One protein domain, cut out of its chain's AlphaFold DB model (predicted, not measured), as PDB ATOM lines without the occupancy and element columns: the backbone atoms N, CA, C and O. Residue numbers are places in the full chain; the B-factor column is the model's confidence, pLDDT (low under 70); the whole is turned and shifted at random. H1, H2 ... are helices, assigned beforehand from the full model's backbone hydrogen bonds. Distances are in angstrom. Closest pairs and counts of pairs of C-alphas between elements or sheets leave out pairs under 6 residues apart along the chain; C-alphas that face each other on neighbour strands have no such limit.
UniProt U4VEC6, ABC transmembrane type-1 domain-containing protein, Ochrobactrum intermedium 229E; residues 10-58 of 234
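What this domain is: This is residues 10 to 58 of the 234 residues of the protein "ABC transmembrane type-1 domain-containing protein" of Ochrobactrum intermedium 229E (UniProt U4VEC6). One long helix, H1, makes most of the length of a rod, and beyond its last residue, Val 36, come two short helices set apart from each other: H2, which meets H1 at a corner, and H3, which touches no helix and is joined to H2 by a loop of 9 residues. Residues 10 to 29, of which 11 to 29 belong to H1, stick out free of the rest. The printed part has 49 residues with three named helices in the order H1, H2, H3, no named strand, and is all helix. It is extended, with a radius of gyration of the C-alphas of 15.7 A and spans of 51 by 23 by 12 A.

Where its parts are: H1, residues 11 to 36, runs 35.7 A from C-alpha 11 at (123.102, 132.961, 167.328), with a kink of 27 degrees near residue 26. H2 is residues 39 to 43, 5.4 A; H3 is residues 53 to 58, 9.1 A, ending at C-alpha 58 at (81.624, 143.852, 139.633).

How they stand to each other: H1, with residues 33 to 34 alone, only just touches H2, only at the corner, with 3 pairs of C-alphas within 8 A; the closest, Gln 34 and Leu 40, are 5.8 A apart. H3 is apart from H2, and only just apart from H1, at 8.5 A between closest C-alphas. Every O i to N i+4 pair is within hydrogen-bond range in H2, 21 of 22 in H1 and 1 of 2 in H3.

The domain as a whole: The C-alphas farthest apart, Asn 10 and Glu 58, are 52.4 A apart. The printed part has no cut; the link H1 to H2 is tight, H2 to H3 short. No printed residue is under 70 in pLDDT.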
ATOM      1  N   ASN A  10     121.546 131.846 171.343       80.88
ATOM      2  CA  ASN A  10     121.977 130.866 170.365       80.88
ATOM      3  C   ASN A  10     121.957 131.588 169.009       80.88
ATOM      4  O   ASN A  10     120.880 131.699 168.415       80.88
ATOM      5  N   PRO A  11     123.092 132.147 168.539       84.69
ATOM      6  CA  PRO A  11     123.102 132.961 167.328       84.69
ATOM      7  C   PRO A  11     122.687 132.131 166.111       84.69
ATOM      8  O   PRO A  11     122.008 132.647 165.234       84.69
ATOM      9  N   LEU A  12     123.003 130.830 166.100       86.94
ATOM     10  CA  LEU A  12     122.573 129.887 165.069       86.94
ATOM     11  C   LEU A  12     121.054 129.705 165.069       86.94
ATOM     12  O   LEU A  12     120.438 129.722 164.009       86.94
ATOM     13  N   GLY A  13     120.437 129.596 166.249       90.12
ATOM     14  CA  GLY A  13     118.980 129.532 166.380       90.12
ATOM     15  C   GLY A  13     118.295 130.806 165.881       90.12
ATOM     16  O   GLY A  13     117.313 130.730 165.147       90.12
ATOM     17  N   PHE A  14     118.846 131.976 166.210       91.44
ATOM     18  CA  PHE A  14     118.324 133.251 165.716       91.44
ATOM     19  C   PHE A  14     118.463 133.380 164.195       91.44
ATOM     20  O   PHE A  14     117.503 133.752 163.529       91.44
ATOM     21  N   VAL A  15     119.624 133.027 163.638       93.62
ATOM     22  CA  VAL A  15     119.862 133.042 162.185       93.62
ATOM     23  C   VAL A  15     118.939 132.059 161.467       93.62
ATOM     24  O   VAL A  15     118.380 132.410 160.433       93.62
ATOM     25  N   ALA A  16     118.716 130.865 162.022       92.56
ATOM     26  CA  ALA A  16     117.796 129.885 161.450       92.56
ATOM     27  C   ALA A  16     116.344 130.391 161.448       92.56
ATOM     28  O   ALA A  16     115.671 130.309 160.423       92.56
ATOM     29  N   VAL A  17     115.870 130.964 162.561       93.25
ATOM     30  CA  VAL A  17     114.517 131.540 162.653       93.25
ATOM     31  C   VAL A  17     114.365 132.741 161.719       93.25
ATOM     32  O   VAL A  17     113.360 132.838 161.021       93.25
ATOM     33  N   ALA A  18     115.360 133.629 161.659       92.69
ATOM     34  CA  ALA A  18     115.348 134.782 160.764       92.69
ATOM     35  C   ALA A  18     115.384 134.363 159.286       92.69
ATOM     36  O   ALA A  18     114.645 134.915 158.477       92.69
ATOM     37  N   GLY A  19     116.194 133.359 158.940       94.06
ATOM     38  CA  GLY A  19     116.256 132.792 157.594       94.06
ATOM     39  C   GLY A  19     114.937 132.143 157.180       94.06
ATOM     40  O   GLY A  19     114.440 132.415 156.089       94.06
ATOM     41  N   LEU A  20     114.321 131.353 158.066       93.50
ATOM     42  CA  LEU A  20     113.001 130.765 157.829       93.50
ATOM     43  C   LEU A  20     111.928 131.848 157.663       93.50
ATOM     44  O   LEU A  20     111.149 131.802 156.712       93.50
ATOM     45  N   ALA A  21     111.915 132.843 158.554       93.25
ATOM     46  CA  ALA A  21     110.990 133.966 158.475       93.25
ATOM     47  C   ALA A  21     111.160 134.731 157.159       93.25
ATOM     48  O   ALA A  21     110.165 135.066 156.530       93.25
ATOM     49  N   PHE A  22     112.394 134.949 156.702       94.75
ATOM     50  CA  PHE A  22     112.672 135.590 155.420       94.75
ATOM     51  C   PHE A  22     112.156 134.756 154.238       94.75
ATOM     52  O   PHE A  22     111.430 135.279 153.397       94.75
ATOM     53  N   ILE A  23     112.460 133.456 154.203       95.38
ATOM     54  CA  ILE A  23     112.030 132.550 153.125       95.38
ATOM     55  C   ILE A  23     110.501 132.481 153.011       95.38
ATOM     56  O   ILE A  23     109.987 132.387 151.900       95.38
ATOM     57  N   VAL A  24     109.770 132.550 154.127       94.44
ATOM     58  CA  VAL A  24     108.296 132.525 154.132       94.44
ATOM     59  C   VAL A  24     107.700 133.910 153.871       94.44
ATOM     60  O   VAL A  24     106.755 134.045 153.094       94.44
ATOM     61  N   ALA A  25     108.242 134.955 154.496       93.19
ATOM     62  CA  ALA A  25     107.685 136.300 154.405       93.19
ATOM     63  C   ALA A  25     107.892 136.919 153.022       93.19
ATOM     64  O   ALA A  25     106.991 137.589 152.538       93.19
ATOM     65  N   VAL A  26     109.032 136.691 152.364       93.56
ATOM     66  CA  VAL A  26     109.321 137.274 151.042       93.56
ATOM     67  C   VAL A  26     108.279 136.900 149.979       93.56
ATOM     68  O   VAL A  26     107.707 137.826 149.401       93.56
ATOM     69  N   PRO A  27     107.969 135.615 149.708       92.62
ATOM     70  CA  PRO A  27     106.957 135.263 148.714       92.62
ATOM     71  C   PRO A  27     105.567 135.746 149.127       92.62
ATOM     72  O   PRO A  27     104.818 136.223 148.280       92.62
ATOM     73  N   PHE A  28     105.233 135.700 150.420       92.75
ATOM     74  CA  PHE A  28     103.946 136.190 150.908       92.75
ATOM     75  C   PHE A  28     103.787 137.701 150.692       92.75
ATOM     76  O   PHE A  28     102.796 138.152 150.122       92.75
ATOM     77  N   VAL A  29     104.793 138.488 151.080       92.75
ATOM     78  CA  VAL A  29     104.835 139.936 150.844       92.75
ATOM     79  C   VAL A  29     104.787 140.225 149.351       92.75
ATOM     80  O   VAL A  29     104.079 141.136 148.939       92.75
ATOM     81  N   PHE A  30     105.479 139.440 148.528       90.56
ATOM     82  CA  PHE A  30     105.449 139.607 147.080       90.56
ATOM     83  C   PHE A  30     104.053 139.357 146.489       90.56
ATOM     84  O   PHE A  30     103.608 140.148 145.661       90.56
ATOM     85  N   ILE A  31     103.328 138.336 146.957       90.25
ATOM     86  CA  ILE A  31     101.927 138.089 146.571       90.25
ATOM     87  C   ILE A  31     101.041 139.272 146.976       90.25
ATOM     88  O   ILE A  31     100.266 139.766 146.159       90.25
ATOM     89  N   VAL A  32     101.178 139.773 148.209       91.12
ATOM     90  CA  VAL A  32     100.413 140.940 148.684       91.12
ATOM     91  C   VAL A  32     100.741 142.184 147.855       91.12
ATOM     92  O   VAL A  32      99.838 142.923 147.464       91.12
ATOM     93  N   LEU A  33     102.016 142.404 147.533       90.06
ATOM     94  CA  LEU A  33     102.441 143.518 146.694       90.06
ATOM     95  C   LEU A  33     101.903 143.400 145.269       90.06
ATOM     96  O   LEU A  33     101.497 144.414 144.723       90.06
ATOM     97  N   GLN A  34     101.842 142.205 144.680       88.44
ATOM     98  CA  GLN A  34     101.210 142.006 143.371       88.44
ATOM     99  C   GLN A  34      99.690 142.191 143.417       88.44
ATOM    100  O   GLN A  34      99.111 142.710 142.466       88.44
ATOM    101  N   ALA A  35      99.040 141.815 144.521       87.12
ATOM    102  CA  ALA A  35      97.610 142.043 144.711       87.12
ATOM    103  C   ALA A  35      97.274 143.545 144.798       87.12
ATOM    104  O   ALA A  35      96.245 143.976 144.280       87.12
ATOM    105  N   VAL A  36      98.148 144.348 145.422       90.56
ATOM    106  CA  VAL A  36      97.998 145.812 145.489       90.56
ATOM    107  C   VAL A  36      98.474 146.486 144.201       90.56
ATOM    108  O   VAL A  36      97.796 147.390 143.731       90.56
ATOM    109  N   PHE A  37      99.591 146.047 143.617       91.06
ATOM    110  CA  PHE A  37     100.235 146.609 142.423       91.06
ATOM    111  C   PHE A  37     100.348 145.544 141.318       91.06
ATOM    112  O   PHE A  37     101.389 144.889 141.182       91.06
ATOM    113  N   PRO A  38      99.309 145.360 140.489       83.56
ATOM    114  CA  PRO A  38      99.275 144.287 139.492       83.56
ATOM    115  C   PRO A  38     100.408 144.355 138.460       83.56
ATOM    116  O   PRO A  38     100.891 143.330 137.974       83.56
ATOM    117  N   GLN A  39     100.888 145.559 138.136       84.25
ATOM    118  CA  GLN A  39     101.971 145.770 137.173       84.25
ATOM    119  C   GLN A  39     103.360 145.440 137.748       84.25
ATOM    120  O   GLN A  39     104.337 145.441 136.990       84.25
ATOM    121  N   LEU A  40     103.475 145.113 139.043       84.50
ATOM    122  CA  LEU A  40     104.744 144.767 139.685       84.50
ATOM    123  C   LEU A  40     105.345 143.484 139.097       84.50
ATOM    124  O   LEU A  40     106.540 143.444 138.814       84.50
ATOM    125  N   GLY A  41     104.523 142.457 138.860       77.38
ATOM    126  CA  GLY A  41     104.983 141.169 138.328       77.38
ATOM    127  C   GLY A  41     105.370 141.198 136.847       77.38
ATOM    128  O   GLY A  41     106.265 140.468 136.437       77.38
ATOM    129  N   GLY A  42     104.716 142.045 136.044       78.69
ATOM    130  CA  GLY A  42     104.951 142.113 134.595       78.69
ATOM    131  C   GLY A  42     105.938 143.199 134.161       78.69
ATOM    132  O   GLY A  42     106.751 142.972 133.272       78.69
ATOM    133  N   ARG A  43     105.856 144.394 134.762       79.31
ATOM    134  CA  ARG A  43     106.623 145.590 134.356       79.31
ATOM    135  C   ARG A  43     107.498 146.172 135.471       79.31
ATOM    136  O   ARG A  43     108.164 147.174 135.232       79.31
ATOM    137  N   GLY A  44     107.481 145.600 136.679       83.50
ATOM    138  CA  GLY A  44     108.216 146.135 137.832       83.50
ATOM    139  C   GLY A  44     107.713 147.501 138.313       83.50
ATOM    140  O   GLY A  44     108.453 148.222 138.975       83.50
ATOM    141  N   SER A  45     106.481 147.881 137.957       84.44
ATOM    142  CA  SER A  45     105.918 149.200 138.263       84.44
ATOM    143  C   SER A  45     104.992 149.149 139.477       84.44
ATOM    144  O   SER A  45     104.175 148.239 139.591       84.44
ATOM    145  N   LEU A  46     105.091 150.161 140.345       83.25
ATOM    146  CA  LEU A  46     104.194 150.401 141.487       83.25
ATOM    147  C   LEU A  46     103.043 151.369 141.137       83.25
ATOM    148  O   LEU A  46     102.480 152.024 142.013       83.25
ATOM    149  N   ALA A  47     102.730 151.521 139.851       81.94
ATOM    150  CA  ALA A  47     101.623 152.355 139.394       81.94
ATOM    151  C   ALA A  47     100.262 151.675 139.632       81.94
ATOM    152  O   ALA A  47     100.195 150.462 139.766       81.94
ATOM    153  N   GLU A  48      99.186 152.472 139.653       83.75
ATOM    154  CA  GLU A  48      97.785 152.005 139.646       83.75
ATOM    155  C   GLU A  48      97.440 150.981 140.750       83.75
ATOM    156  O   GLU A  48      97.022 149.854 140.458       83.75
ATOM    157  N   PRO A  49      97.586 151.360 142.036       86.38
ATOM    158  CA  PRO A  49      97.220 150.474 143.126       86.38
ATOM    159  C   PRO A  49      95.734 150.103 143.057       86.38
ATOM    160  O   PRO A  49      94.886 150.942 142.750       86.38
ATOM    161  N   PHE A  50      95.421 148.851 143.383       85.88
ATOM    162  CA  PHE A  50      94.065 148.294 143.427       85.88
ATOM    163  C   PHE A  50      93.308 148.306 142.091       85.88
ATOM    164  O   PHE A  50      92.091 148.145 142.101       85.88
ATOM    165  N   LEU A  51      93.988 148.437 140.943       84.94
ATOM    166  CA  LEU A  51      93.346 148.524 139.622       84.94
ATOM    167  C   LEU A  51      92.302 147.421 139.365       84.94
ATOM    168  O   LEU A  51      91.237 147.687 138.816       84.94
ATOM    169  N   HIS A  52      92.597 146.182 139.765       83.19
ATOM    170  CA  HIS A  52      91.692 145.048 139.561       83.19
ATOM    171  C   HIS A  52      90.637 144.895 140.661       83.19
ATOM    172  O   HIS A  52      89.672 144.165 140.459       83.19
ATOM    173  N   LEU A  53      90.784 145.573 141.804       84.19
ATOM    174  CA  LEU A  53      89.933 145.362 142.975       84.19
ATOM    175  C   LEU A  53      88.450 145.690 142.704       84.19
ATOM    176  O   LEU A  53      87.615 144.862 143.062       84.19
ATOM    177  N   PRO A  54      88.084 146.803 142.032       84.19
ATOM    178  CA  PRO A  54      86.688 147.069 141.670       84.19
ATOM    179  C   PRO A  54      86.114 146.008 140.723       84.19
ATOM    180  O   PRO A  54      85.015 145.508 140.950       84.19
ATOM    181  N   ALA A  55      86.895 145.584 139.724       82.75
ATOM    182  CA  ALA A  55      86.474 144.578 138.750       82.75
ATOM    183  C   ALA A  55      86.176 143.209 139.395       82.75
ATOM    184  O   ALA A  55      85.316 142.482 138.905       82.75
ATOM    185  N   LEU A  56      86.831 142.870 140.515       82.56
ATOM    186  CA  LEU A  56      86.540 141.642 141.269       82.56
ATOM    187  C   LEU A  56      85.129 141.641 141.876       82.56
ATOM    188  O   LEU A  56      84.497 140.589 141.934       82.56
ATOM    189  N   PHE A  57      84.650 142.796 142.345       85.00
ATOM    190  CA  PHE A  57      83.318 142.925 142.950       85.00
ATOM    191  C   PHE A  57      82.216 143.152 141.914       85.00
ATOM    192  O   PHE A  57      81.048 142.889 142.196       85.00
ATOM    193  N   GLU A  58      82.571 143.632 140.726       89.44
ATOM    194  CA  GLU A  58      81.624 143.852 139.633       89.44
ATOM    195  C   GLU A  58      81.378 142.596 138.795       89.44
ATOM    196  O   GLU A  58      80.309 142.486 138.201       89.44
TER     197      GLU A  58